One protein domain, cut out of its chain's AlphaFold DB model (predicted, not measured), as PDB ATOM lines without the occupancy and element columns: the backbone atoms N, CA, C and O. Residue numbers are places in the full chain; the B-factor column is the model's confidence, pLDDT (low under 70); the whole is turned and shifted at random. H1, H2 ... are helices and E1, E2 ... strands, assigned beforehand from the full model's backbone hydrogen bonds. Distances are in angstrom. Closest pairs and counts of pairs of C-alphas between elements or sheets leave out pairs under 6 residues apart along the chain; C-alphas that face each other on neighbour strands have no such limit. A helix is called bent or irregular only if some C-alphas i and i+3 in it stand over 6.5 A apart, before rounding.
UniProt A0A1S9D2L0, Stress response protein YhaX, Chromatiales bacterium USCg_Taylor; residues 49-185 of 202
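Overview. This is residues 49 to 185 of the 202 residues of the protein "Stress response protein YhaX" of Chromatiales bacterium USCg_Taylor (UniProt A0A1S9D2L0). At the core is a small wall of two parallel strands, E1 and E2, with H2 and H3 side by side over one face and H4 over the other; H1 packs on H2 with residues 49 to 53. At one end the hairpin of E3 and E4 reaches far from this core, and residues 150 to 185, a long stretch with no named element, run back past it and loop out at the opposite end. The printed part has 137 residues, under half of them in named elements, of mixed class, in the order H1 E1 H2 E2 H3 H4 H5 E3 E4; E1 and E2 form one sheet, and antiparallel E3 and E4 the other. It is compact by its radius of gyration of the C-alphas, 15.8 A, yet elongated in outline, spanning 59 by 37 by 29 A.

Along the chain. Begin with E1, residues 68 to 71, and E2, residues 85 to 88; find C-alpha 68 at (160.968, 171.392, 138.508). H2, residues 74 to 82, lies between them in the chain and is 14.5 A long. Before them is H1, residues 49 to 60, which runs 16.3 A from C-alpha 49 at (157.638, 160.773, 130.374). After them look for H3, residues 94 to 99, H4, residues 108 to 122 and 22.1 A long, and H5, residues 125 to 130. E3, residues 136 to 140, and E4, residues 146 to 149, follow; E4 ends at C-alpha 149, (179.036, 170.794, 147.574).

Arrangement. Look first at E1 and E2, parallel at 22 degrees, where N 69 and O 85 are 2.8 A apart, within hydrogen-bond range. E1, H2 and E2 form a strand-helix-strand unit, two parallel neighbour strands with a helix between, and its crossover is right-handed. Residues 87 to 88 of E2 also pair, parallel, with residues 102 to 103. The closest C-alphas of H2 and E2 are those of Leu 80 and Ser 86, 5.3 A; of E2 and H3, Ala 88 and Met 97, 5.2 A; of E1 and H4, Val 70 and Val 112, 7.2 A. H2 and H3 touch, closest at C-alphas 77 and 96, 6.4 A, at a shallow tilt of 9 degrees, the same way. H1 touches H2 with residues 49 to 53 alone, closest at C-alphas 50 and 79, 4.1 A, at a steep tilt of 39 degrees. H4 and H5 meet only through their link. In the hairpin E3 and E4, at 146 degrees, N 147 and O 139 are 2.7 A apart, within hydrogen-bond range; both strands are apart from H4. Every O i to N i+4 pair is within range in H1, H3 and H4, but 3 of 5 in irregular H2, where C-alphas 75 and 78 are 7.3 A apart, and 0 of 2 in irregular H5, where C-alphas 126 and 129 are 7.5 A apart and 2 of 3 O i to N i+3 pairs are within range.

Size, cuts and confidence. The two farthest C-alphas, those of Pro 142 and Cys 171, are 59.0 A apart. The printed part has no cut, and no link between named elements is long. Mean pLDDT of the printed part is 72.5; residues 151 to 185 are under 70.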
ATOM      1  N   LYS A  49     157.646 159.356 129.964       81.62
ATOM      2  CA  LYS A  49     157.638 160.773 130.374       81.62
ATOM      3  C   LYS A  49     159.049 161.377 130.462       81.62
ATOM      4  O   LYS A  49     159.226 162.539 130.108       81.62
ATOM      5  N   ALA A  50     160.053 160.605 130.882       84.62
ATOM      6  CA  ALA A  50     161.434 161.073 130.977       84.62
ATOM      7  C   ALA A  50     162.064 161.288 129.595       84.62
ATOM      8  O   ALA A  50     162.689 162.319 129.364       84.62
ATOM      9  N   THR A  51     161.859 160.362 128.651       85.12
ATOM     10  CA  THR A  51     162.376 160.519 127.282       85.12
ATOM     11  C   THR A  51     161.656 161.633 126.527       85.12
ATOM     12  O   THR A  51     162.298 162.392 125.801       85.12
ATOM     13  N   GLY A  52     160.357 161.829 126.783       84.06
ATOM     14  CA  GLY A  52     159.616 163.002 126.311       84.06
ATOM     15  C   GLY A  52     160.153 164.324 126.874       84.06
ATOM     16  O   GLY A  52     160.331 165.280 126.119       84.06
ATOM     17  N   LEU A  53     160.461 164.379 128.177       83.25
ATOM     18  CA  LEU A  53     161.095 165.548 128.796       83.25
ATOM     19  C   LEU A  53     162.478 165.818 128.187       83.25
ATOM     20  O   LEU A  53     162.765 166.957 127.840       83.25
ATOM     21  N   ALA A  54     163.315 164.793 128.021       84.69
ATOM     22  CA  ALA A  54     164.651 164.942 127.445       84.69
ATOM     23  C   ALA A  54     164.606 165.551 126.033       84.69
ATOM     24  O   ALA A  54     165.310 166.524 125.768       84.69
ATOM     25  N   ALA A  55     163.718 165.049 125.168       83.62
ATOM     26  CA  ALA A  55     163.515 165.603 123.831       83.62
ATOM     27  C   ALA A  55     163.037 167.068 123.874       83.62
ATOM     28  O   ALA A  55     163.527 167.910 123.122       83.62
ATOM     29  N   ALA A  56     162.120 167.401 124.790       80.62
ATOM     30  CA  ALA A  56     161.645 168.774 124.961       80.62
ATOM     31  C   ALA A  56     162.757 169.722 125.449       80.62
ATOM     32  O   ALA A  56     162.854 170.856 124.984       80.62
ATOM     33  N   LEU A  57     163.609 169.273 126.373       81.75
ATOM     34  CA  LEU A  57     164.738 170.061 126.869       81.75
ATOM     35  C   LEU A  57     165.777 170.323 125.779       81.75
ATOM     36  O   LEU A  57     166.280 171.444 125.685       81.75
ATOM     37  N   GLU A  58     166.048 169.329 124.933       85.69
ATOM     38  CA  GLU A  58     166.933 169.472 123.778       85.69
ATOM     39  C   GLU A  58     166.412 170.538 122.803       85.69
ATOM     40  O   GLU A  58     167.145 171.468 122.454       85.69
ATOM     41  N   GLU A  59     165.128 170.478 122.435       83.50
ATOM     42  CA  GLU A  59     164.494 171.471 121.555       83.50
ATOM     43  C   GLU A  59     164.543 172.886 122.159       83.50
ATOM     44  O   GLU A  59     164.807 173.875 121.467       83.50
ATOM     45  N   LEU A  60     164.331 172.988 123.473       79.19
ATOM     46  CA  LEU A  60     164.338 174.257 124.200       79.19
ATOM     47  C   LEU A  60     165.749 174.765 124.537       79.19
ATOM     48  O   LEU A  60     165.876 175.911 124.982       79.19
ATOM     49  N   LYS A  61     166.791 173.955 124.300       84.62
ATOM     50  CA  LYS A  61     168.184 174.197 124.716       84.62
ATOM     51  C   LYS A  61     168.300 174.485 126.215       84.62
ATOM     52  O   LYS A  61     169.001 175.410 126.628       84.62
ATOM     53  N   LEU A  62     167.573 173.714 127.018       82.44
ATOM     54  CA  LEU A  62     167.564 173.802 128.475       82.44
ATOM     55  C   LEU A  62     168.218 172.568 129.089       82.44
ATOM     56  O   LEU A  62     168.226 171.490 128.502       82.44
ATOM     57  N   SER A  63     168.758 172.735 130.293       83.19
ATOM     58  CA  SER A  63     169.262 171.615 131.077       83.19
ATOM     59  C   SER A  63     168.157 171.042 131.958       83.19
ATOM     60  O   SER A  63     167.281 171.775 132.418       83.19
ATOM     61  N   ALA A  64     168.242 169.751 132.276       83.12
ATOM     62  CA  ALA A  64     167.410 169.133 133.308       83.12
ATOM     63  C   ALA A  64     167.598 169.806 134.687       83.12
ATOM     64  O   ALA A  64     166.674 169.840 135.497       83.12
ATOM     65  N   HIS A  65     168.750 170.463 134.886       81.31
ATOM     66  CA  HIS A  65     169.042 171.328 136.033       81.31
ATOM     67  C   HIS A  65     168.113 172.555 136.147       81.31
ATOM     68  O   HIS A  65     168.067 173.206 137.184       81.31
ATOM     69  N   ASN A  66     167.374 172.900 135.087       77.19
ATOM     70  CA  ASN A  66     166.402 173.997 135.075       77.19
ATOM     71  C   ASN A  66     164.956 173.519 135.275       77.19
ATOM     72  O   ASN A  66     164.022 174.288 135.041       77.19
ATOM     73  N   VAL A  67     164.757 172.251 135.643       82.00
ATOM     74  CA  VAL A  67     163.436 171.624 135.664       82.00
ATOM     75  C   VAL A  67     162.978 171.354 137.085       82.00
ATOM     76  O   VAL A  67     163.658 170.682 137.863       82.00
ATOM     77  N   VAL A  68     161.765 171.821 137.365       87.06
ATOM     78  CA  VAL A  68     160.968 171.392 138.508       87.06
ATOM     79  C   VAL A  68     159.890 170.433 137.996       87.06
ATOM     80  O   VAL A  68     159.029 170.824 137.207       87.06
ATOM     81  N   GLY A  69     159.958 169.171 138.411       86.81
ATOM     82  CA  GLY A  69     158.998 168.126 138.062       86.81
ATOM     83  C   GLY A  69     157.973 167.898 139.166       86.81
ATOM     84  O   GLY A  69     158.317 167.942 140.345       86.81
ATOM     85  N   VAL A  70     156.726 167.610 138.788       87.00
ATOM     86  CA  VAL A  70     155.660 167.205 139.718       87.00
ATOM     87  C   VAL A  70     155.049 165.893 139.258       87.00
ATOM     88  O   VAL A  70     154.754 165.759 138.070       87.00
ATOM     89  N   GLY A  71     154.858 164.948 140.175       84.94
ATOM     90  CA  GLY A  71     154.292 163.636 139.866       84.94
ATOM     91  C   GLY A  71     153.297 163.150 140.909       84.94
ATOM     92  O   GLY A  71     153.242 163.650 142.037       84.94
ATOM     93  N   ASP A  72     152.491 162.171 140.511       85.69
ATOM     94  CA  ASP A  72     151.454 161.579 141.350       85.69
ATOM     95  C   ASP A  72     151.332 160.053 141.227       85.69
ATOM     96  O   ASP A  72     150.728 159.430 142.107       85.69
ATOM     97  N   ALA A  73     151.891 159.443 140.178       83.25
ATOM     98  CA  ALA A  73     151.724 158.022 139.880       83.25
ATOM     99  C   ALA A  73     153.022 157.325 139.431       83.25
ATOM    100  O   ALA A  73     154.066 157.947 139.235       83.25
ATOM    101  N   GLU A  74     152.966 156.004 139.258       78.88
ATOM    102  CA  GLU A  74     154.130 155.152 138.990       78.88
ATOM    103  C   GLU A  74     154.868 155.548 137.701       78.88
ATOM    104  O   GLU A  74     156.095 155.469 137.612       78.88
ATOM    105  N   ASN A  75     154.139 156.033 136.694       77.50
ATOM    106  CA  ASN A  75     154.729 156.457 135.425       77.50
ATOM    107  C   ASN A  75     155.557 157.757 135.520       77.50
ATOM    108  O   ASN A  75     156.231 158.111 134.547       77.50
ATOM    109  N   ASP A  76     155.541 158.448 136.664       83.62
ATOM    110  CA  ASP A  76     156.312 159.670 136.905       83.62
ATOM    111  C   ASP A  76     157.725 159.413 137.434       83.62
ATOM    112  O   ASP A  76     158.555 160.316 137.366       83.62
ATOM    113  N   HIS A  77     158.049 158.209 137.921       85.38
ATOM    114  CA  HIS A  77     159.330 157.944 138.593       85.38
ATOM    115  C   HIS A  77     160.552 158.380 137.779       85.38
ATOM    116  O   HIS A  77     161.368 159.171 138.250       85.38
ATOM    117  N   ALA A  78     160.661 157.902 136.538       85.62
ATOM    118  CA  ALA A  78     161.786 158.242 135.672       85.62
ATOM    119  C   ALA A  78     161.820 159.746 135.336       85.62
ATOM    120  O   ALA A  78     162.890 160.335 135.197       85.62
ATOM    121  N   PHE A  79     160.650 160.378 135.218       86.88
ATOM    122  CA  PHE A  79     160.528 161.810 134.954       86.88
ATOM    123  C   PHE A  79     161.011 162.643 136.151       86.88
ATOM    124  O   PHE A  79     161.819 163.553 135.976       86.88
ATOM    125  N   LEU A  80     160.597 162.291 137.370       86.69
ATOM    126  CA  LEU A  80     161.011 162.971 138.601       86.69
ATOM    127  C   LEU A  80     162.496 162.775 138.918       86.69
ATOM    128  O   LEU A  80     163.136 163.678 139.458       86.69
ATOM    129  N   GLN A  81     163.065 161.620 138.570       90.44
ATOM    130  CA  GLN A  81     164.504 161.374 138.698       90.44
ATOM    131  C   GLN A  81     165.337 162.246 137.754       90.44
ATOM    132  O   GLN A  81     166.437 162.653 138.119       90.44
ATOM    133  N   LEU A  82     164.819 162.548 136.558       87.06
ATOM    134  CA  LEU A  82     165.503 163.409 135.595       87.06
ATOM    135  C   LEU A  82     165.509 164.884 136.032       87.06
ATOM    136  O   LEU A  82     166.447 165.604 135.710       87.06
ATOM    137  N   CYS A  83     164.486 165.340 136.755       85.81
ATOM    138  CA  CYS A  83     164.367 166.736 137.180       85.81
ATOM    139  C   CYS A  83     165.381 167.106 138.275       85.81
ATOM    140  O   CYS A  83     165.703 166.284 139.139       85.81
ATOM    141  N   GLU A  84     165.819 168.370 138.295       86.44
ATOM    142  CA  GLU A  84     166.639 168.909 139.389       86.44
ATOM    143  C   GLU A  84     165.877 168.873 140.708       86.44
ATOM    144  O   GLU A  84     166.314 168.281 141.692       86.44
ATOM    145  N   CYS A  85     164.688 169.467 140.680       87.62
ATOM    146  CA  CYS A  85     163.761 169.495 141.790       87.62
ATOM    147  C   CYS A  85     162.546 168.657 141.420       87.62
ATOM    148  O   CYS A  85     161.951 168.832 140.359       87.62
ATOM    149  N   SER A  86     162.161 167.752 142.303       90.00
ATOM    150  CA  SER A  86     161.008 166.882 142.139       90.00
ATOM    151  C   SER A  86     160.067 167.027 143.325       90.00
ATOM    152  O   SER A  86     160.488 166.971 144.479       90.00
ATOM    153  N   ALA A  87     158.784 167.198 143.037       89.50
ATOM    154  CA  ALA A  87     157.730 167.247 144.032       89.50
ATOM    155  C   ALA A  87     156.691 166.156 143.765       89.50
ATOM    156  O   ALA A  87     156.345 165.871 142.616       89.50
ATOM    157  N   ALA A  88     156.160 165.568 144.828       90.38
ATOM    158  CA  ALA A  88     154.964 164.740 144.758       90.38
ATOM    159  C   ALA A  88     153.771 165.513 145.329       90.38
ATOM    160  O   ALA A  88     153.907 166.218 146.330       90.38
ATOM    161  N   VAL A  89     152.595 165.379 144.717       88.19
ATOM    162  CA  VAL A  89     151.367 165.947 145.299       88.19
ATOM    163  C   VAL A  89     150.889 165.126 146.497       88.19
ATOM    164  O   VAL A  89     151.151 163.930 146.573       88.19
ATOM    165  N   ALA A  90     150.142 165.727 147.428       94.06
ATOM    166  CA  ALA A  90     149.738 165.052 148.673       94.06
ATOM    167  C   ALA A  90     148.868 163.788 148.486       94.06
ATOM    168  O   ALA A  90     148.727 162.995 149.411       94.06
ATOM    169  N   ASN A  91     148.268 163.592 147.309       88.88
ATOM    170  CA  ASN A  91     147.503 162.395 146.934       88.88
ATOM    171  C   ASN A  91     148.267 161.471 145.964       88.88
ATOM    172  O   ASN A  91     147.657 160.618 145.315       88.88
ATOM    173  N   ALA A  92     149.574 161.686 145.800       87.19
ATOM    174  CA  ALA A  92     150.440 160.805 145.036       87.19
ATOM    175  C   ALA A  92     150.522 159.412 145.674       87.19
ATOM    176  O   ALA A  92     150.197 159.209 146.845       87.19
ATOM    177  N   LEU A  93     150.984 158.436 144.902       88.38
ATOM    178  CA  LEU A  93     151.275 157.118 145.453       88.38
ATOM    179  C   LEU A  93     152.459 157.180 146.430       88.38
ATOM    180  O   LEU A  93     153.402 157.933 146.172       88.38
ATOM    181  N   PRO A  94     152.470 156.354 147.496       94.56
ATOM    182  CA  PRO A  94     153.557 156.346 148.476       94.56
ATOM    183  C   PRO A  94     154.940 156.199 147.838       94.56
ATOM    184  O   PRO A  94     155.833 156.986 148.120       94.56
ATOM    185  N   ALA A  95     155.080 155.285 146.871       90.88
ATOM    186  CA  ALA A  95     156.335 155.095 146.151       90.88
ATOM    187  C   ALA A  95     156.829 156.390 145.477       90.88
ATOM    188  O   ALA A  95     158.024 156.674 145.467       90.88
ATOM    189  N   VAL A  96     155.925 157.192 144.908       88.19
ATOM    190  CA  VAL A  96     156.267 158.459 144.240       88.19
ATOM    191  C   VAL A  96     156.687 159.509 145.264       88.19
ATOM    192  O   VAL A  96     157.674 160.207 145.042       88.19
ATOM    193  N   MET A  97     155.975 159.589 146.391       93.69
ATOM    194  CA  MET A  97     156.319 160.482 147.501       93.69
ATOM    195  C   MET A  97     157.706 160.183 148.070       93.69
ATOM    196  O   MET A  97     158.474 161.114 148.292       93.69
ATOM    197  N   ASP A  98     158.044 158.903 148.240       93.44
ATOM    198  CA  ASP A  98     159.327 158.452 148.795       93.44
ATOM    199  C   ASP A  98     160.530 158.821 147.909       93.44
ATOM    200  O   ASP A  98     161.661 158.926 148.390       93.44
ATOM    201  N   HIS A  99     160.303 159.011 146.608       89.56
ATOM    202  CA  HIS A  99     161.346 159.329 145.631       89.56
ATOM    203  C   HIS A  99     161.397 160.806 145.214       89.56
ATOM    204  O   HIS A  99     162.332 161.198 144.504       89.56
ATOM    205  N   ALA A 100     160.425 161.620 145.632       90.25
ATOM    206  CA  ALA A 100     160.429 163.062 145.411       90.25
ATOM    207  C   ALA A 100     161.318 163.781 146.442       90.25
ATOM    208  O   ALA A 100     161.514 163.301 147.555       90.25
ATOM    209  N   ASP A 101     161.832 164.969 146.106       92.25
ATOM    210  CA  ASP A 101     162.589 165.785 147.068       92.25
ATOM    211  C   ASP A 101     161.694 166.307 148.201       92.25
ATOM    212  O   ASP A 101     162.144 166.526 149.329       92.25
ATOM    213  N   PHE A 102     160.416 166.540 147.899       93.69
ATOM    214  CA  PHE A 102     159.401 166.849 148.895       93.69
ATOM    215  C   PHE A 102     157.989 166.533 148.404       93.69
ATOM    216  O   PHE A 102     157.725 166.385 147.212       93.69
ATOM    217  N   VAL A 103     157.062 166.493 149.358       95.44
ATOM    218  CA  VAL A 103     155.624 166.398 149.103       95.44
ATOM    219  C   VAL A 103     154.992 167.772 149.340       95.44
ATOM    220  O   VAL A 103     155.371 168.471 150.291       95.44
ATOM    221  N   THR A 104     154.076 168.188 148.467       92.44
ATOM    222  CA  THR A 104     153.283 169.415 148.647       92.44
ATOM    223  C   THR A 104     152.250 169.225 149.758       92.44
ATOM    224  O   THR A 104     151.859 168.101 150.071       92.44
ATOM    225  N   GLY A 105     151.790 170.314 150.371       95.19
ATOM    226  CA  GLY A 105     150.741 170.267 151.390       95.19
ATOM    227  C   GLY A 105     149.378 169.876 150.814       95.19
ATOM    228  O   GLY A 105     148.615 169.156 151.458       95.19
ATOM    229  N   ALA A 106     149.079 170.316 149.590       91.81
ATOM    230  CA  ALA A 106     147.832 170.002 148.899       91.81
ATOM    231  C   ALA A 106     147.979 168.887 147.846       91.81
ATOM    232  O   ALA A 106     149.057 168.625 147.314       91.81
ATOM    233  N   GLY A 107     146.867 168.222 147.529       87.00
ATOM    234  CA  GLY A 107     146.787 167.231 146.451       87.00
ATOM    235  C   GLY A 107     146.400 167.845 145.101       87.00
ATOM    236  O   GLY A 107     145.954 168.992 145.023       87.00
ATOM    237  N   HIS A 108     146.490 167.045 144.042       84.75
ATOM    238  CA  HIS A 108     146.024 167.351 142.691       84.75
ATOM    239  C   HIS A 108     146.554 168.707 142.182       84.75
ATOM    240  O   HIS A 108     147.698 169.088 142.425       84.75
ATOM    241  N   SER A 109     145.715 169.465 141.473       81.69
ATOM    242  CA  SER A 109     146.052 170.784 140.943       81.69
ATOM    243  C   SER A 109     146.340 171.824 142.028       81.69
ATOM    244  O   SER A 109     147.076 172.772 141.764       81.69
ATOM    245  N   ALA A 110     145.807 171.660 143.242       83.12
ATOM    246  CA  ALA A 110     146.095 172.566 144.349       83.12
ATOM    247  C   ALA A 110     147.555 172.439 144.815       83.12
ATOM    248  O   ALA A 110     148.195 173.461 145.036       83.12
ATOM    249  N   GLY A 111     148.107 171.220 144.862       83.62
ATOM    250  CA  GLY A 111     149.533 171.004 145.140       83.62
ATOM    251  C   GLY A 111     150.442 171.560 144.041       83.62
ATOM    252  O   GLY A 111     151.478 172.155 144.319       83.62
ATOM    253  N   VAL A 112     150.021 171.454 142.776       83.06
ATOM    254  CA  VAL A 112     150.753 172.078 141.659       83.06
ATOM    255  C   VAL A 112     150.757 173.604 141.786       83.06
ATOM    256  O   VAL A 112     151.787 174.227 141.554       83.06
ATOM    257  N   ARG A 113     149.627 174.215 142.163       85.56
ATOM    258  CA  ARG A 113     149.538 175.668 142.388       85.56
ATOM    259  C   ARG A 113     150.425 176.125 143.540       85.56
ATOM    260  O   ARG A 113     151.187 177.056 143.336       85.56
ATOM    261  N   GLU A 114     150.380 175.424 144.676       87.38
ATOM    262  CA  GLU A 114     151.268 175.663 145.825       87.38
ATOM    263  C   GLU A 114     152.732 175.732 145.377       87.38
ATOM    264  O   GLU A 114     153.426 176.700 145.665       87.38
ATOM    265  N   LEU A 115     153.180 174.755 144.586       85.56
ATOM    266  CA  LEU A 115     154.547 174.739 144.080       85.56
ATOM    267  C   LEU A 115     154.865 175.921 143.155       85.56
ATOM    268  O   LEU A 115     155.955 176.484 143.226       85.56
ATOM    269  N   ILE A 116     153.944 176.276 142.258       84.62
ATOM    270  CA  ILE A 116     154.130 177.418 141.354       84.62
ATOM    271  C   ILE A 116     154.258 178.711 142.158       84.62
ATOM    272  O   ILE A 116     155.133 179.518 141.852       84.62
ATOM    273  N   ASP A 117     153.424 178.887 143.180       87.44
ATOM    274  CA  ASP A 117     153.460 180.057 144.050       87.44
ATOM    275  C   ASP A 117     154.805 180.142 144.794       87.44
ATOM    276  O   ASP A 117     155.426 181.200 144.783       87.44
ATOM    277  N   GLU A 118     155.329 179.025 145.317       86.62
ATOM    278  CA  GLU A 118     156.662 178.981 145.949       86.62
ATOM    279  C   GLU A 118     157.797 179.334 144.969       86.62
ATOM    280  O   GLU A 118     158.719 180.079 145.312       86.62
ATOM    281  N   ILE A 119     157.733 178.853 143.720       83.81
ATOM    282  CA  ILE A 119     158.712 179.226 142.686       83.81
ATOM    283  C   ILE A 119     158.649 180.733 142.402       83.81
ATOM    284  O   ILE A 119     159.685 181.384 142.267       83.81
ATOM    285  N   LEU A 120     157.446 181.301 142.292       83.44
ATOM    286  CA  LEU A 120     157.260 182.727 142.016       83.44
ATOM    287  C   LEU A 120     157.667 183.615 143.199       83.44
ATOM    288  O   LEU A 120     158.150 184.726 142.976       83.44
ATOM    289  N   GLU A 121     157.469 183.144 144.429       88.69
ATOM    290  CA  GLU A 121     157.780 183.879 145.654       88.69
ATOM    291  C   GLU A 121     159.287 183.950 145.913       88.69
ATOM    292  O   GLU A 121     159.831 185.038 146.139       88.69
ATOM    293  N   ASP A 122     159.985 182.811 145.881       83.19
ATOM    294  CA  ASP A 122     161.391 182.769 146.273       83.19
ATOM    295  C   ASP A 122     162.293 181.845 145.454       83.19
ATOM    296  O   ASP A 122     163.444 181.660 145.853       83.19
ATOM    297  N   ASP A 123     161.829 181.340 144.310       80.25
ATOM    298  CA  ASP A 123     162.563 180.395 143.453       80.25
ATOM    299  C   ASP A 123     162.986 179.122 144.211       80.25
ATOM    300  O   ASP A 123     164.103 178.622 144.071       80.25
ATOM    301  N   LEU A 124     162.097 178.628 145.084       83.50
ATOM    302  CA  LEU A 124     162.294 177.445 145.931       83.50
ATOM    303  C   LEU A 124     163.499 177.533 146.877       83.50
ATOM    304  O   LEU A 124     163.986 176.511 147.377       83.50
ATOM    305  N   ARG A 125     163.981 178.741 147.187       82.69
ATOM    306  CA  ARG A 125     165.088 178.925 148.140       82.69
ATOM    307  C   ARG A 125     164.730 178.393 149.525       82.69
ATOM    308  O   ARG A 125     165.572 177.763 150.165       82.69
ATOM    309  N   SER A 126     163.482 178.559 149.952       85.88
ATOM    310  CA  SER A 126     162.927 177.964 151.175       85.88
ATOM    311  C   SER A 126     162.995 176.429 151.202       85.88
ATOM    312  O   SER A 126     163.075 175.827 152.275       85.88
ATOM    313  N   ARG A 127     163.024 175.775 150.033       84.25
ATOM    314  CA  ARG A 127     163.101 174.313 149.872       84.25
ATOM    315  C   ARG A 127     164.529 173.799 149.654       84.25
ATOM    316  O   ARG A 127     164.729 172.587 149.701       84.25
ATOM    317  N   ALA A 128     165.530 174.671 149.490       77.88
ATOM    318  CA  ALA A 128     166.901 174.293 149.123       77.88
ATOM    319  C   ALA A 128     167.542 173.247 150.055       77.88
ATOM    320  O   ALA A 128     168.294 172.391 149.600       77.88
ATOM    321  N   GLY A 129     167.207 173.257 151.352       77.44
ATOM    322  CA  GLY A 129     167.701 172.257 152.309       77.44
ATOM    323  C   GLY A 129     167.222 170.822 152.042       77.44
ATOM    324  O   GLY A 129     167.836 169.879 152.533       77.44
ATOM    325  N   LYS A 130     166.147 170.644 151.264       79.56
ATOM    326  CA  LYS A 130     165.598 169.332 150.883       79.56
ATOM    327  C   LYS A 130     166.192 168.803 149.569       79.56
ATOM    328  O   LYS A 130     166.219 167.596 149.356       79.56
ATOM    329  N   LEU A 131     166.724 169.684 148.721       82.19
ATOM    330  CA  LEU A 131     167.209 169.370 147.371       82.19
ATOM    331  C   LEU A 131     168.638 168.821 147.392       82.19
ATOM    332  O   LEU A 131     169.583 169.481 146.979       82.19
ATOM    333  N   THR A 132     168.816 167.606 147.907       81.81
ATOM    334  CA  THR A 132     170.160 167.040 148.128       81.81
ATOM    335  C   THR A 132     170.580 165.992 147.101       81.81
ATOM    336  O   THR A 132     171.761 165.642 147.048       81.81
ATOM    337  N   ARG A 133     169.647 165.513 146.261       85.19
ATOM    338  CA  ARG A 133     169.856 164.390 145.324       85.19
ATOM    339  C   ARG A 133     171.041 164.601 144.383       85.19
ATOM    340  O   ARG A 133     171.780 163.661 144.107       85.19
ATOM    341  N   HIS A 134     171.259 165.838 143.940       80.69
ATOM    342  CA  HIS A 134     172.300 166.168 142.963       80.69
ATOM    343  C   HIS A 134     173.561 166.771 143.586       80.69
ATOM    344  O   HIS A 134     174.467 167.174 142.854       80.69
ATOM    345  N   HIS A 135     173.680 166.823 144.914       84.31
ATOM    346  CA  HIS A 135     174.879 167.356 145.560       84.31
ATOM    347  C   HIS A 135     176.125 166.529 145.217       84.31
ATOM    348  O   HIS A 135     176.093 165.301 145.162       84.31
ATOM    349  N   LEU A 136     177.248 167.214 145.003       82.94
ATOM    350  CA  LEU A 136     178.522 166.567 144.711       82.94
ATOM    351  C   LEU A 136     179.246 166.271 146.017       82.94
ATOM    352  O   LEU A 136     179.482 167.168 146.826       82.94
ATOM    353  N   TYR A 137     179.624 165.013 146.221       85.62
ATOM    354  CA  TYR A 137     180.495 164.653 147.328       85.62
ATOM    355  C   TYR A 137     181.869 165.301 147.134       85.62
ATOM    356  O   TYR A 137     182.525 165.087 146.115       85.62
ATOM    357  N   ALA A 138     182.288 166.108 148.106       88.50
ATOM    358  CA  ALA A 138     183.562 166.818 148.071       88.50
ATOM    359  C   ALA A 138     184.624 166.162 148.963       88.50
ATOM    360  O   ALA A 138     185.816 166.372 148.752       88.50
ATOM    361  N   GLY A 139     184.203 165.374 149.954       90.44
ATOM    362  CA  GLY A 139     185.088 164.702 150.901       90.44
ATOM    363  C   GLY A 139     184.435 164.528 152.269       90.44
ATOM    364  O   GLY A 139     183.246 164.786 152.433       90.44
ATOM    365  N   SER A 140     185.225 164.150 153.270       94.75
ATOM    366  CA  SER A 140     184.796 164.076 154.671       94.75
ATOM    367  C   SER A 140     185.620 165.027 155.533       94.75
ATOM    368  O   SER A 140     186.817 165.216 155.308       94.75
ATOM    369  N   ARG A 141     184.990 165.617 156.550       89.81
ATOM    370  CA  ARG A 141     185.683 166.341 157.620       89.81
ATOM    371  C   ARG A 141     186.494 165.355 158.475       89.81
ATOM    372  O   ARG A 141     186.144 164.178 158.531       89.81
ATOM    373  N   PRO A 142     187.503 165.822 159.234       90.88
ATOM    374  CA  PRO A 142     188.211 164.985 160.210       90.88
ATOM    375  C   PRO A 142     187.300 164.326 161.262       90.88
ATOM    376  O   PRO A 142     187.679 163.323 161.856       90.88
ATOM    377  N   SER A 143     186.093 164.864 161.479       89.00
ATOM    378  CA  SER A 143     185.044 164.288 162.333       89.00
ATOM    379  C   SER A 143     184.290 163.104 161.707       89.00
ATOM    380  O   SER A 143     183.444 162.515 162.374       89.00
ATOM    381  N   GLY A 144     184.546 162.772 160.437       86.81
ATOM    382  CA  GLY A 144     183.821 161.750 159.672       86.81
ATOM    383  C   GLY A 144     182.554 162.255 158.970       86.81
ATOM    384  O   GLY A 144     181.949 161.516 158.203       86.81
ATOM    385  N   GLU A 145     182.159 163.512 159.185       88.94
ATOM    386  CA  GLU A 145     181.003 164.122 158.517       88.94
ATOM    387  C   GLU A 145     181.280 164.343 157.022       88.94
ATOM    388  O   GLU A 145     182.301 164.930 156.658       88.94
ATOM    389  N   GLU A 146     180.368 163.917 156.147       89.75
ATOM    390  CA  GLU A 146     180.485 164.172 154.710       89.75
ATOM    391  C   GLU A 146     180.286 165.657 154.380       89.75
ATOM    392  O   GLU A 146     179.289 166.279 154.741       89.75
ATOM    393  N   VAL A 147     181.221 166.215 153.615       86.19
ATOM    394  CA  VAL A 147     181.097 167.525 152.987       86.19
ATOM    395  C   VAL A 147     180.562 167.319 151.582       86.19
ATOM    396  O   VAL A 147     181.197 166.697 150.727       86.19
ATOM    397  N   ARG A 148     179.388 167.886 151.331       84.50
ATOM    398  CA  ARG A 148     178.773 167.903 150.009       84.50
ATOM    399  C   ARG A 148     178.727 169.333 149.504       84.50
ATOM    400  O   ARG A 148     178.292 170.235 150.216       84.50
ATOM    401  N   ILE A 149     179.194 169.534 148.280       79.50
ATOM    402  CA  ILE A 149     179.036 170.794 147.574       79.50
ATOM    403  C   ILE A 149     177.631 170.765 146.979       79.50
ATOM    404  O   ILE A 149     177.354 169.897 146.137       79.50
ATOM    405  N   PRO A 150     176.728 171.669 147.402       70.06
ATOM    406  CA  PRO A 150     175.492 171.836 146.671       70.06
ATOM    407  C   PRO A 150     175.869 172.162 145.231       70.06
ATOM    408  O   PRO A 150     176.697 173.045 144.991       70.06
ATOM    409  N   ARG A 151     175.281 171.454 144.260       67.38
ATOM    410  CA  ARG A 151     175.238 171.980 142.897       67.38
ATOM    411  C   ARG A 151     174.301 173.170 142.991       67.38
ATOM    412  O   ARG A 151     173.090 173.026 142.968       67.38
ATOM    413  N   THR A 152     174.884 174.308 143.350       52.16
ATOM    414  CA  THR A 152     174.165 175.463 143.864       52.16
ATOM    415  C   THR A 152     172.996 175.818 142.952       52.16
ATOM    416  O   THR A 152     173.211 176.040 141.763       52.16
ATOM    417  N   LEU A 153     171.831 176.072 143.554       49.25
ATOM    418  CA  LEU A 153     170.845 177.057 143.089       49.25
ATOM    419  C   LEU A 153     171.439 178.485 143.152       49.25
ATOM    420  O   LEU A 153     170.789 179.436 143.579       49.25
ATOM    421  N   ALA A 154     172.724 178.658 142.818       35.38
ATOM    422  CA  ALA A 154     173.374 179.956 142.767       35.38
ATOM    423  C   ALA A 154     172.857 180.602 141.504       35.38
ATOM    424  O   ALA A 154     173.463 180.460 140.447       35.38
ATOM    425  N   ALA A 155     171.693 181.229 141.643       33.25
ATOM    426  CA  ALA A 155     171.141 182.196 140.730       33.25
ATOM    427  C   ALA A 155     171.546 181.909 139.279       33.25
ATOM    428  O   ALA A 155     172.274 182.682 138.652       33.25
ATOM    429  N   VAL A 156     170.913 180.901 138.675       29.83
ATOM    430  CA  VAL A 156     170.279 181.295 137.427       29.83
ATOM    431  C   VAL A 156     169.324 182.383 137.900       29.83
ATOM    432  O   VAL A 156     168.274 182.098 138.454       29.83
ATOM    433  N   LYS A 157     169.736 183.656 137.786       27.39
ATOM    434  CA  LYS A 157     168.794 184.717 137.451       27.39
ATOM    435  C   LYS A 157     167.947 184.030 136.400       27.39
ATOM    436  O   LYS A 157     168.467 183.811 135.306       27.39
ATOM    437  N   ILE A 158     166.758 183.538 136.755       31.03
ATOM    438  CA  ILE A 158     165.866 182.947 135.776       31.03
ATOM    439  C   ILE A 158     165.526 184.144 134.914       31.03
ATOM    440  O   ILE A 158     164.610 184.915 135.184       31.03
ATOM    441  N   THR A 159     166.346 184.367 133.891       26.00
ATOM    442  CA  THR A 159     166.030 185.149 132.720       26.00
ATOM    443  C   THR A 159     164.885 184.386 132.074       26.00
ATOM    444  O   THR A 159     165.075 183.605 131.152       26.00
ATOM    445  N   LYS A 160     163.702 184.547 132.673       27.73
ATOM    446  CA  LYS A 160     162.374 184.199 132.186       27.73
ATOM    447  C   LYS A 160     162.265 182.871 131.426       27.73
ATOM    448  O   LYS A 160     161.671 182.867 130.353       27.73
ATOM    449  N   ARG A 161     162.807 181.752 131.927       35.06
ATOM    450  CA  ARG A 161     162.555 180.421 131.329       35.06
ATOM    451  C   ARG A 161     162.462 179.316 132.379       35.06
ATOM    452  O   ARG A 161     163.304 178.432 132.441       35.06
ATOM    453  N   LEU A 162     161.408 179.389 133.185       36.97
ATOM    454  CA  LEU A 162     160.862 178.253 133.925       36.97
ATOM    455  C   LEU A 162     159.979 177.439 132.968       36.97
ATOM    456  O   LEU A 162     159.095 178.011 132.327       36.97
ATOM    457  N   VAL A 163     160.207 176.130 132.867       38.38
ATOM    458  CA  VAL A 163     159.337 175.211 132.120       38.38
ATOM    459  C   VAL A 163     158.611 174.328 133.128       38.38
ATOM    460  O   VAL A 163     159.128 173.308 133.566       38.38
ATOM    461  N   ILE A 164     157.405 174.744 133.508       42.53
ATOM    462  CA  ILE A 164     156.424 173.868 134.163       42.53
ATOM    463  C   ILE A 164     155.791 173.000 133.069       42.53
ATOM    464  O   ILE A 164     155.680 173.478 131.940       42.53
ATOM    465  N   LEU A 165     155.406 171.757 133.398       37.78
ATOM    466  CA  LEU A 165     154.746 170.768 132.532       37.78
ATOM    467  C   LEU A 165     153.461 170.129 133.212       37.78
ATOM    468  O   LEU A 165     153.540 168.986 133.631       37.78
ATOM    469  N   ALA A 166     152.247 170.758 133.270       32.03
ATOM    470  CA  ALA A 166     150.849 170.136 133.475       32.03
ATOM    471  C   ALA A 166     149.645 170.123 132.358       32.03
ATOM    472  O   ALA A 166     148.891 171.075 132.264       32.03
ATOM    473  N   ARG A 167     149.354 169.129 131.470       29.08
ATOM    474  CA  ARG A 167     148.500 169.267 130.243       29.08
ATOM    475  C   ARG A 167     147.073 169.099 130.679       29.08
ATOM    476  O   ARG A 167     146.765 168.122 131.347       29.08
ATOM    477  N   GLU A 168     146.188 169.933 130.160       26.23
ATOM    478  CA  GLU A 168     144.771 169.595 130.112       26.23
ATOM    479  C   GLU A 168     144.455 168.913 128.771       26.23
ATOM    480  O   GLU A 168     144.725 169.433 127.680       26.23
ATOM    481  N   GLN A 169     143.896 167.705 128.837       28.86
ATOM    482  CA  GLN A 169     143.088 167.133 127.762       28.86
ATOM    483  C   GLN A 169     141.645 167.022 128.263       28.86
ATOM    484  O   GLN A 169     141.437 166.545 129.373       28.86
ATOM    485  N   PRO A 170     140.638 167.411 127.461       27.55
ATOM    486  CA  PRO A 170     139.229 167.359 127.853       27.55
ATOM    487  C   PRO A 170     138.628 165.941 127.773       27.55
ATOM    488  O   PRO A 170     137.417 165.786 127.635       27.55
ATOM    489  N   CYS A 171     139.447 164.890 127.829       27.67
ATOM    490  CA  CYS A 171     138.979 163.512 127.796       27.67
ATOM    491  C   CYS A 171     139.679 162.681 128.878       27.67
ATOM    492  O   CYS A 171     140.899 162.583 128.897       27.67
ATOM    493  N   LEU A 172     138.856 162.054 129.725       32.62
ATOM    494  CA  LEU A 172     139.165 161.309 130.954       32.62
ATOM    495  C   LEU A 172     139.375 162.182 132.202       32.62
ATOM    496  O   LEU A 172     140.371 162.875 132.365       32.62
ATOM    497  N   ALA A 173     138.399 162.099 133.104       29.81
ATOM    498  CA  ALA A 173     138.285 162.833 134.360       29.81
ATOM    499  C   ALA A 173     139.259 162.367 135.468       29.81
ATOM    500  O   ALA A 173     138.878 162.350 136.628       29.81
ATOM    501  N   ASP A 174     140.494 161.999 135.120       34.84
ATOM    502  CA  ASP A 174     141.572 161.694 136.073       34.84
ATOM    503  C   ASP A 174     142.920 161.687 135.331       34.84
ATOM    504  O   ASP A 174     143.399 160.650 134.874       34.84
ATOM    505  N   CYS A 175     143.512 162.865 135.113       25.83
ATOM    506  CA  CYS A 175     144.790 163.006 134.406       25.83
ATOM    507  C   CYS A 175     145.594 164.199 134.945       25.83
ATOM    508  O   CYS A 175     145.459 165.328 134.476       25.83
ATOM    509  N   SER A 176     146.479 163.938 135.906       32.75
ATOM    510  CA  SER A 176     147.604 164.812 136.254       32.75
ATOM    511  C   SER A 176     148.727 164.581 135.226       32.75
ATOM    512  O   SER A 176     149.244 163.469 135.206       32.75
ATOM    513  N   SER A 177     149.077 165.538 134.334       33.19
ATOM    514  CA  SER A 177     150.450 165.806 133.771       33.19
ATOM    515  C   SER A 177     150.518 166.534 132.387       33.19
ATOM    516  O   SER A 177     149.731 166.249 131.491       33.19
ATOM    517  N   LEU A 178     151.503 167.464 132.191       35.97
ATOM    518  CA  LEU A 178     152.081 168.137 130.948       35.97
ATOM    519  C   LEU A 178     151.641 169.485 130.160       35.97
ATOM    520  O   LEU A 178     151.264 169.449 129.000       35.97
ATOM    521  N   LEU A 179     151.718 170.710 130.718       32.78
ATOM    522  CA  LEU A 179     151.281 172.101 130.363       32.78
ATOM    523  C   LEU A 179     152.606 172.768 130.198       32.78
ATOM    524  O   LEU A 179     153.264 173.006 131.198       32.78
ATOM    525  N   ILE A 180     152.981 173.115 128.991       35.34
ATOM    526  CA  ILE A 180     154.150 173.950 128.801       35.34
ATOM    527  C   ILE A 180     153.697 175.385 129.079       35.34
ATOM    528  O   ILE A 180     153.075 176.009 128.217       35.34
ATOM    529  N   LEU A 181     153.957 175.921 130.275       31.94
ATOM    530  CA  LEU A 181     153.743 177.351 130.520       31.94
ATOM    531  C   LEU A 181     154.886 178.134 129.875       31.94
ATOM    532  O   LEU A 181     155.988 178.242 130.406       31.94
ATOM    533  N   ARG A 182     154.619 178.679 128.686       29.42
ATOM    534  CA  ARG A 182     155.546 179.545 127.958       29.42
ATOM    535  C   ARG A 182     155.331 180.995 128.405       29.42
ATOM    536  O   ARG A 182     154.427 181.658 127.910       29.42
ATOM    537  N   SER A 183     156.176 181.519 129.294       27.28
ATOM    538  CA  SER A 183     156.296 182.975 129.466       27.28
ATOM    539  C   SER A 183     157.349 183.504 128.493       27.28
ATOM    540  O   SER A 183     158.551 183.407 128.726       27.28
ATOM    541  N   VAL A 184     156.894 184.034 127.356       30.56
ATOM    542  CA  VAL A 184     157.714 184.874 126.475       30.56
ATOM    543  C   VAL A 184     157.452 186.320 126.871       30.56
ATOM    544  O   VAL A 184     156.336 186.804 126.714       30.56
ATOM    545  N   SER A 185     158.463 187.051 127.334       23.94
ATOM    546  CA  SER A 185     158.385 188.516 127.315       23.94
ATOM    547  C   SER A 185     159.751 189.159 127.067       23.94
ATOM    548  O   SER A 185     160.587 189.213 127.966       23.94
TER     549      SER A 185